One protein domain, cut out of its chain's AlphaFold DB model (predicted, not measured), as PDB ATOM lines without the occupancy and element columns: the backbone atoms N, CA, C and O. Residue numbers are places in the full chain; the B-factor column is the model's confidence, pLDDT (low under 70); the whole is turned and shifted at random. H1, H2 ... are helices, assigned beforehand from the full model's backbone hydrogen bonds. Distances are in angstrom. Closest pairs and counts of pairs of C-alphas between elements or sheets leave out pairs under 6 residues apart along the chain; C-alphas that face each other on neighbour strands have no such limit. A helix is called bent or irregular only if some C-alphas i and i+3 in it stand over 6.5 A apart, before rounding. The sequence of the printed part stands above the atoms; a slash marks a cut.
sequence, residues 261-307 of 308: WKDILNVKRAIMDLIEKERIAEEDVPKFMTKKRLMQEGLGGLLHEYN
ATOM      1  N   TRP A 261       7.877  10.564  99.022       84.81
ATOM      2  CA  TRP A 261       7.723   9.141  98.709       84.81
ATOM      3  C   TRP A 261       8.507   8.208  99.637       84.81
ATOM      4  O   TRP A 261       8.293   7.010  99.577       84.81
ATOM      5  N   LYS A 262       9.373   8.731 100.518       85.00
ATOM      6  CA  LYS A 262      10.079   7.920 101.529       85.00
ATOM      7  C   LYS A 262       9.193   7.561 102.716       85.00
ATOM      8  O   LYS A 262       9.492   6.623 103.449       85.00
ATOM      9  N   ASP A 263       8.131   8.330 102.926       84.44
ATOM     10  CA  ASP A 263       7.143   8.071 103.960       84.44
ATOM     11  C   ASP A 263       6.085   7.101 103.422       84.44
ATOM     12  O   ASP A 263       5.273   7.439 102.553       84.44
ATOM     13  N   ILE A 264       6.090   5.883 103.965       85.19
ATOM     14  CA  ILE A 264       5.185   4.810 103.553       85.19
ATOM     15  C   ILE A 264       3.707   5.175 103.753       85.19
ATOM     16  O   ILE A 264       2.852   4.676 103.023       85.19
ATOM     17  N   LEU A 265       3.380   6.074 104.690       85.44
ATOM     18  CA  LEU A 265       2.006   6.531 104.892       85.44
ATOM     19  C   LEU A 265       1.537   7.415 103.731       85.44
ATOM     20  O   LEU A 265       0.386   7.303 103.312       85.44
ATOM     21  N   ASN A 266       2.423   8.242 103.171       84.62
ATOM     22  CA  ASN A 266       2.121   9.066 101.996       84.62
ATOM     23  C   ASN A 266       1.988   8.217 100.729       84.62
ATOM     24  O   ASN A 266       1.120   8.484  99.897       84.62
ATOM     25  N   VAL A 267       2.811   7.171 100.604       85.19
ATOM     26  CA  VAL A 267       2.690   6.158  99.545       85.19
ATOM     27  C   VAL A 267       1.342   5.451  99.643       85.19
ATOM     28  O   VAL A 267       0.588   5.434  98.672       85.19
ATOM     29  N   LYS A 268       1.007   4.926 100.830       86.38
ATOM     30  CA  LYS A 268      -0.261   4.233 101.079       86.38
ATOM     31  C   LYS A 268      -1.450   5.133 100.761       86.38
ATOM     32  O   LYS A 268      -2.332   4.703 100.031       86.38
ATOM     33  N   ARG A 269      -1.456   6.376 101.254       85.62
ATOM     34  CA  ARG A 269      -2.533   7.339 100.984       85.62
ATOM     35  C   ARG A 269      -2.698   7.587  99.486       85.62
ATOM     36  O   ARG A 269      -3.787   7.408  98.973       85.62
ATOM     37  N   ALA A 270      -1.613   7.893  98.772       85.44
ATOM     38  CA  ALA A 270      -1.681   8.180  97.339       85.44
ATOM     39  C   ALA A 270      -2.191   6.993  96.500       85.44
ATOM     40  O   ALA A 270      -2.886   7.198  95.507       85.44
ATOM     41  N   ILE A 271      -1.845   5.761  96.887       86.06
ATOM     42  CA  ILE A 271      -2.345   4.544  96.236       86.06
ATOM     43  C   ILE A 271      -3.828   4.321  96.563       86.06
ATOM     44  O   ILE A 271      -4.611   4.072  95.651       86.06
ATOM     45  N   MET A 272      -4.217   4.437  97.837       87.12
ATOM     46  CA  MET A 272      -5.609   4.264  98.266       87.12
ATOM     47  C   MET A 272      -6.527   5.311  97.634       87.12
ATOM     48  O   MET A 272      -7.551   4.942  97.073       87.12
ATOM     49  N   ASP A 273      -6.120   6.583  97.615       86.50
ATOM     50  CA  ASP A 273      -6.864   7.665  96.964       86.50
ATOM     51  C   ASP A 273      -7.123   7.350  95.482       86.50
ATOM     52  O   ASP A 273      -8.198   7.643  94.963       86.50
ATOM     53  N   LEU A 274      -6.154   6.742  94.784       86.06
ATOM     54  CA  LEU A 274      -6.300   6.368  93.377       86.06
ATOM     55  C   LEU A 274      -7.270   5.189  93.186       86.06
ATOM     56  O   LEU A 274      -8.104   5.224  92.280       86.06
ATOM     57  N   ILE A 275      -7.180   4.172  94.047       87.81
ATOM     58  CA  ILE A 275      -8.085   3.011  94.055       87.81
ATOM     59  C   ILE A 275      -9.524   3.461  94.344       87.81
ATOM     60  O   ILE A 275     -10.446   3.064  93.632       87.81
ATOM     61  N   GLU A 276      -9.715   4.326  95.341       87.56
ATOM     62  CA  GLU A 276     -11.022   4.862  95.733       87.56
ATOM     63  C   GLU A 276     -11.610   5.783  94.657       87.56
ATOM     64  O   GLU A 276     -12.784   5.651  94.302       87.56
ATOM     65  N   LYS A 277     -10.790   6.680  94.088       85.31
ATOM     66  CA  LYS A 277     -11.187   7.598  93.007       85.31
ATOM     67  C   LYS A 277     -11.741   6.852  91.795       85.31
ATOM     68  O   LYS A 277     -12.718   7.308  91.205       85.31
ATOM     69  N   GLU A 278     -11.129   5.730  91.421       86.38
ATOM     70  CA  GLU A 278     -11.548   4.928  90.264       86.38
ATOM     71  C   GLU A 278     -12.425   3.719  90.634       86.38
ATOM     72  O   GLU A 278     -12.860   2.993  89.743       86.38
ATOM     73  N   ARG A 279     -12.754   3.549  91.925       88.25
ATOM     74  CA  ARG A 279     -13.611   2.476  92.462       88.25
ATOM     75  C   ARG A 279     -13.165   1.080  92.016       88.25
ATOM     76  O   ARG A 279     -13.973   0.276  91.556       88.25
ATOM     77  N   ILE A 280     -11.868   0.815  92.125       88.44
ATOM     78  CA  ILE A 280     -11.258  -0.438  91.668       88.44
ATOM     79  C   ILE A 280     -11.458  -1.535  92.718       88.44
ATOM     80  O   ILE A 280     -11.202  -1.314  93.901       88.44
ATOM     81  N   ALA A 281     -11.905  -2.713  92.277       87.31
ATOM     82  CA  ALA A 281     -12.014  -3.898  93.122       87.31
ATOM     83  C   ALA A 281     -10.618  -4.432  93.497       87.31
ATOM     84  O   ALA A 281      -9.669  -4.295  92.722       87.31
ATOM     85  N   GLU A 282     -10.475  -5.027  94.683       83.94
ATOM     86  CA  GLU A 282      -9.176  -5.444  95.234       83.94
ATOM     87  C   GLU A 282      -8.442  -6.425  94.304       83.94
ATOM     88  O   GLU A 282      -7.239  -6.295  94.067       83.94
ATOM     89  N   GLU A 283      -9.188  -7.344  93.690       88.62
ATOM     90  CA  GLU A 283      -8.704  -8.327  92.722       88.62
ATOM     91  C   GLU A 283      -8.115  -7.711  91.439       88.62
ATOM     92  O   GLU A 283      -7.269  -8.327  90.781       88.62
ATOM     93  N   ASP A 284      -8.511  -6.483  91.093       89.75
ATOM     94  CA  ASP A 284      -8.093  -5.795  89.872       89.75
ATOM     95  C   ASP A 284      -6.935  -4.813  90.098       89.75
ATOM     96  O   ASP A 284      -6.283  -4.397  89.129       89.75
ATOM     97  N   VAL A 285      -6.602  -4.489  91.355       85.88
ATOM     98  CA  VAL A 285      -5.514  -3.559  91.717       85.88
ATOM     99  C   VAL A 285      -4.181  -3.911  91.031       85.88
ATOM    100  O   VAL A 285      -3.567  -3.001  90.463       85.88
ATOM    101  N   PRO A 286      -3.719  -5.181  90.971       85.88
ATOM    102  CA  PRO A 286      -2.453  -5.515  90.311       85.88
ATOM    103  C   PRO A 286      -2.435  -5.214  88.804       85.88
ATOM    104  O   PRO A 286      -1.415  -4.782  88.271       85.88
ATOM    105  N   LYS A 287      -3.562  -5.415  88.105       86.12
ATOM    106  CA  LYS A 287      -3.691  -5.104  86.668       86.12
ATOM    107  C   LYS A 287      -3.848  -3.604  86.433       86.12
ATOM    108  O   LYS A 287      -3.424  -3.083  85.403       86.12
ATOM    109  N   PHE A 288      -4.461  -2.919  87.390       85.69
ATOM    110  CA  PHE A 288      -4.728  -1.494  87.351       85.69
ATOM    111  C   PHE A 288      -3.460  -0.650  87.590       85.69
ATOM    112  O   PHE A 288      -3.206   0.309  86.855       85.69
ATOM    113  N   MET A 289      -2.615  -1.041  88.549       84.81
ATOM    114  CA  MET A 289      -1.436  -0.293  89.019       84.81
ATOM    115  C   MET A 289      -0.208  -0.422  88.101       84.81
ATOM    116  O   MET A 289       0.886  -0.802  88.514       84.81
ATOM    117  N   THR A 290      -0.369  -0.074  86.825       88.06
ATOM    118  CA  THR A 290       0.737  -0.087  85.854       88.06
ATOM    119  C   THR A 290       1.647   1.136  85.988       88.06
ATOM    120  O   THR A 290       1.192   2.247  86.271       88.06
ATOM    121  N   LYS A 291       2.935   0.973  85.644       85.31
ATOM    122  CA  LYS A 291       3.914   2.077  85.552       85.31
ATOM    123  C   LYS A 291       3.395   3.256  84.721       85.31
ATOM    124  O   LYS A 291       3.530   4.413  85.113       85.31
ATOM    125  N   LYS A 292       2.767   2.957  83.577       86.69
ATOM    126  CA  LYS A 292       2.180   3.959  82.675       86.69
ATOM    127  C   LYS A 292       1.098   4.779  83.379       86.69
ATOM    128  O   LYS A 292       1.128   6.003  83.288       86.69
ATOM    129  N   ARG A 293       0.183   4.122  84.095       85.25
ATOM    130  CA  ARG A 293      -0.907   4.794  84.814       85.25
ATOM    131  C   ARG A 293      -0.384   5.629  85.978       85.25
ATOM    132  O   ARG A 293      -0.760   6.787  86.107       85.25
ATOM    133  N   LEU A 294       0.555   5.095  86.757       84.56
ATOM    134  CA  LEU A 294       1.201   5.844  87.839       84.56
ATOM    135  C   LEU A 294       1.871   7.127  87.327       84.56
ATOM    136  O   LEU A 294       1.763   8.170  87.964       84.56
ATOM    137  N   MET A 295       2.501   7.099  86.148       80.56
ATOM    138  CA  MET A 295       3.019   8.324  85.530       80.56
ATOM    139  C   MET A 295       1.915   9.288  85.076       80.56
ATOM    140  O   MET A 295       2.071  10.495  85.255       80.56
ATOM    141  N   GLN A 296       0.808   8.783  84.519       81.81
ATOM    142  CA  GLN A 296      -0.337   9.605  84.095       81.81
ATOM    143  C   GLN A 296      -1.019  10.319  85.272       81.81
ATOM    144  O   GLN A 296      -1.410  11.473  85.136       81.81
ATOM    145  N   GLU A 297      -1.069   9.680  86.440       81.19
ATOM    146  CA  GLU A 297      -1.641  10.246  87.671       81.19
ATOM    147  C   GLU A 297      -0.628  11.078  88.487       81.19
ATOM    148  O   GLU A 297      -0.895  11.469  89.622       81.19
ATOM    149  N   GLY A 298       0.557  11.368  87.935       74.38
ATOM    150  CA  GLY A 298       1.567  12.204  88.599       74.38
ATOM    151  C   GLY A 298       2.316  11.512  89.748       74.38
ATOM    152  O   GLY A 298       3.042  12.162  90.500       74.38
ATOM    153  N   LEU A 299       2.209  10.187  89.859       82.88
ATOM    154  CA  LEU A 299       2.899   9.344  90.842       82.88
ATOM    155  C   LEU A 299       4.284   8.884  90.346       82.88
ATOM    156  O   LEU A 299       4.884   7.974  90.906       82.88
ATOM    157  N   GLY A 300       4.850   9.521  89.315       80.12
ATOM    158  CA  GLY A 300       6.161   9.151  88.760       80.12
ATOM    159  C   GLY A 300       7.318   9.208  89.770       80.12
ATOM    160  O   GLY A 300       8.260   8.426  89.678       80.12
ATOM    161  N   GLY A 301       7.234  10.083  90.777       81.12
ATOM    162  CA  GLY A 301       8.231  10.140  91.851       81.12
ATOM    163  C   GLY A 301       8.227   8.909  92.767       81.12
ATOM    164  O   GLY A 301       9.278   8.562  93.299       81.12
ATOM    165  N   LEU A 302       7.083   8.227  92.905       85.44
ATOM    166  CA  LEU A 302       6.977   6.959  93.632       85.44
ATOM    167  C   LEU A 302       7.779   5.869  92.916       85.44
ATOM    168  O   LEU A 302       8.542   5.151  93.553       85.44
ATOM    169  N   LEU A 303       7.659   5.793  91.586       84.94
ATOM    170  CA  LEU A 303       8.398   4.825  90.768       84.94
ATOM    171  C   LEU A 303       9.913   5.009  90.909       84.94
ATOM    172  O   LEU A 303      10.641   4.038  91.077       84.94
ATOM    173  N   HIS A 304      10.375   6.261  90.897       81.94
ATOM    174  CA  HIS A 304      11.790   6.578  91.074       81.94
ATOM    175  C   HIS A 304      12.314   6.207  92.474       81.94
ATOM    176  O   HIS A 304      13.451   5.770  92.593       81.94
ATOM    177  N   GLU A 305      11.525   6.393  93.538       86.25
ATOM    178  CA  GLU A 305      11.959   6.072  94.909       86.25
ATOM    179  C   GLU A 305      12.047   4.558  95.154       86.25
ATOM    180  O   GLU A 305      12.978   4.093  95.805       86.25
ATOM    181  N   TYR A 306      11.113   3.781  94.599       85.12
ATOM    182  CA  TYR A 306      11.026   2.332  94.820       85.12
ATOM    183  C   TYR A 306      11.589   1.488  93.666       85.12
ATOM    184  O   TYR A 306      11.341   0.287  93.609       85.12
ATOM    185  N   ASN A 307      12.377   2.096  92.769       75.31
ATOM    186  CA  ASN A 307      13.022   1.441  91.620       75.31
ATOM    187  C   ASN A 307      12.050   0.657  90.707       75.31
ATOM    188  O   ASN A 307      12.403  -0.402  90.183       75.31
TER     189      ASN A 307
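What this domain is: This is residues 261 to 307 of the 308 residues of an uncharacterized protein of Geobacillus sp. 44B (UniProt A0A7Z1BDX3). One long helix, H1, makes one side of this domain, and three short helices, H2, H3 and H4, fold back opposite it in an arc, so that the chain forms a lopsided U with few contacts between its two sides. H2 sits at the turn, crosswise to H1 near Ile 275; H3 follows on the returning side, and H4 comes back near Val 267 of H1. The printed part has 47 residues, with four named helices in the order H1, H2, H3, H4 and no named strand; its class is all helix. The whole is compact, with a radius of gyration of the C-alphas of 10.4 A, and the C-alphas span 26 by 21 by 16 A.

Where its parts are: Find C-alpha 264 at (5.185, 4.810, 103.553); from there H1, residues 264 to 278, runs 21.4 A to C-alpha 278 at (-11.548, 4.928, 90.264). Next look at residues 282 to 288, which are H2, 9.9 A from first to last C-alpha. H2 is irregular: C-alphas 283 and 286 are 7.3 A apart, against about 5 A in a regular helix. H3 is residues 291 to 296, 8.8 A long. H4, residues 300 to 305, is 9.0 A long and ends at C-alpha 305, at (11.959, 6.072, 94.909).

How they stand to each other: Start from H1, which touches no helix. H2 is close to it but not clearly touching: their closest C-alphas, those of Ile 275 and Val 285, are 7.4 A apart. The line of H2, a rough one, is about perpendicular to that of H1, at 86 degrees. H4 is also close to H1 but not clearly touching, with the C-alphas of Val 267 and Leu 302 closest at 7.3 A; the two run opposite ways at a shallow tilt of 29 degrees. H3 and H4 only just touch, with 3 pairs of C-alphas within 8 A, the closest being those of Leu 294 and Gly 300 at 6.0 A. They run opposite ways at a steep tilt of 46 degrees. H2 and H3 meet only through their link, while H1 and H3 are apart, as are H2 and H4. On the backbone, every O i to N i+4 pair is within hydrogen-bond range in H1, H3 and H4; in H2 1 of 3 is, beside 3 of 4 O i to N i+3 pairs.

The domain as a whole: The two C-alphas farthest apart, those of Arg 279 and Asn 307, are 26.7 A from each other, while the first and last printed, those of Trp 261 and Asn 307, are 11.7 A apart. The links H1 to H2, H2 to H3 and H3 to H4 are tight, and the printed part has no cut. In the B-factor column you will find the model's pLDDT: its mean over the printed part is 84.9, and no printed residue is under 70.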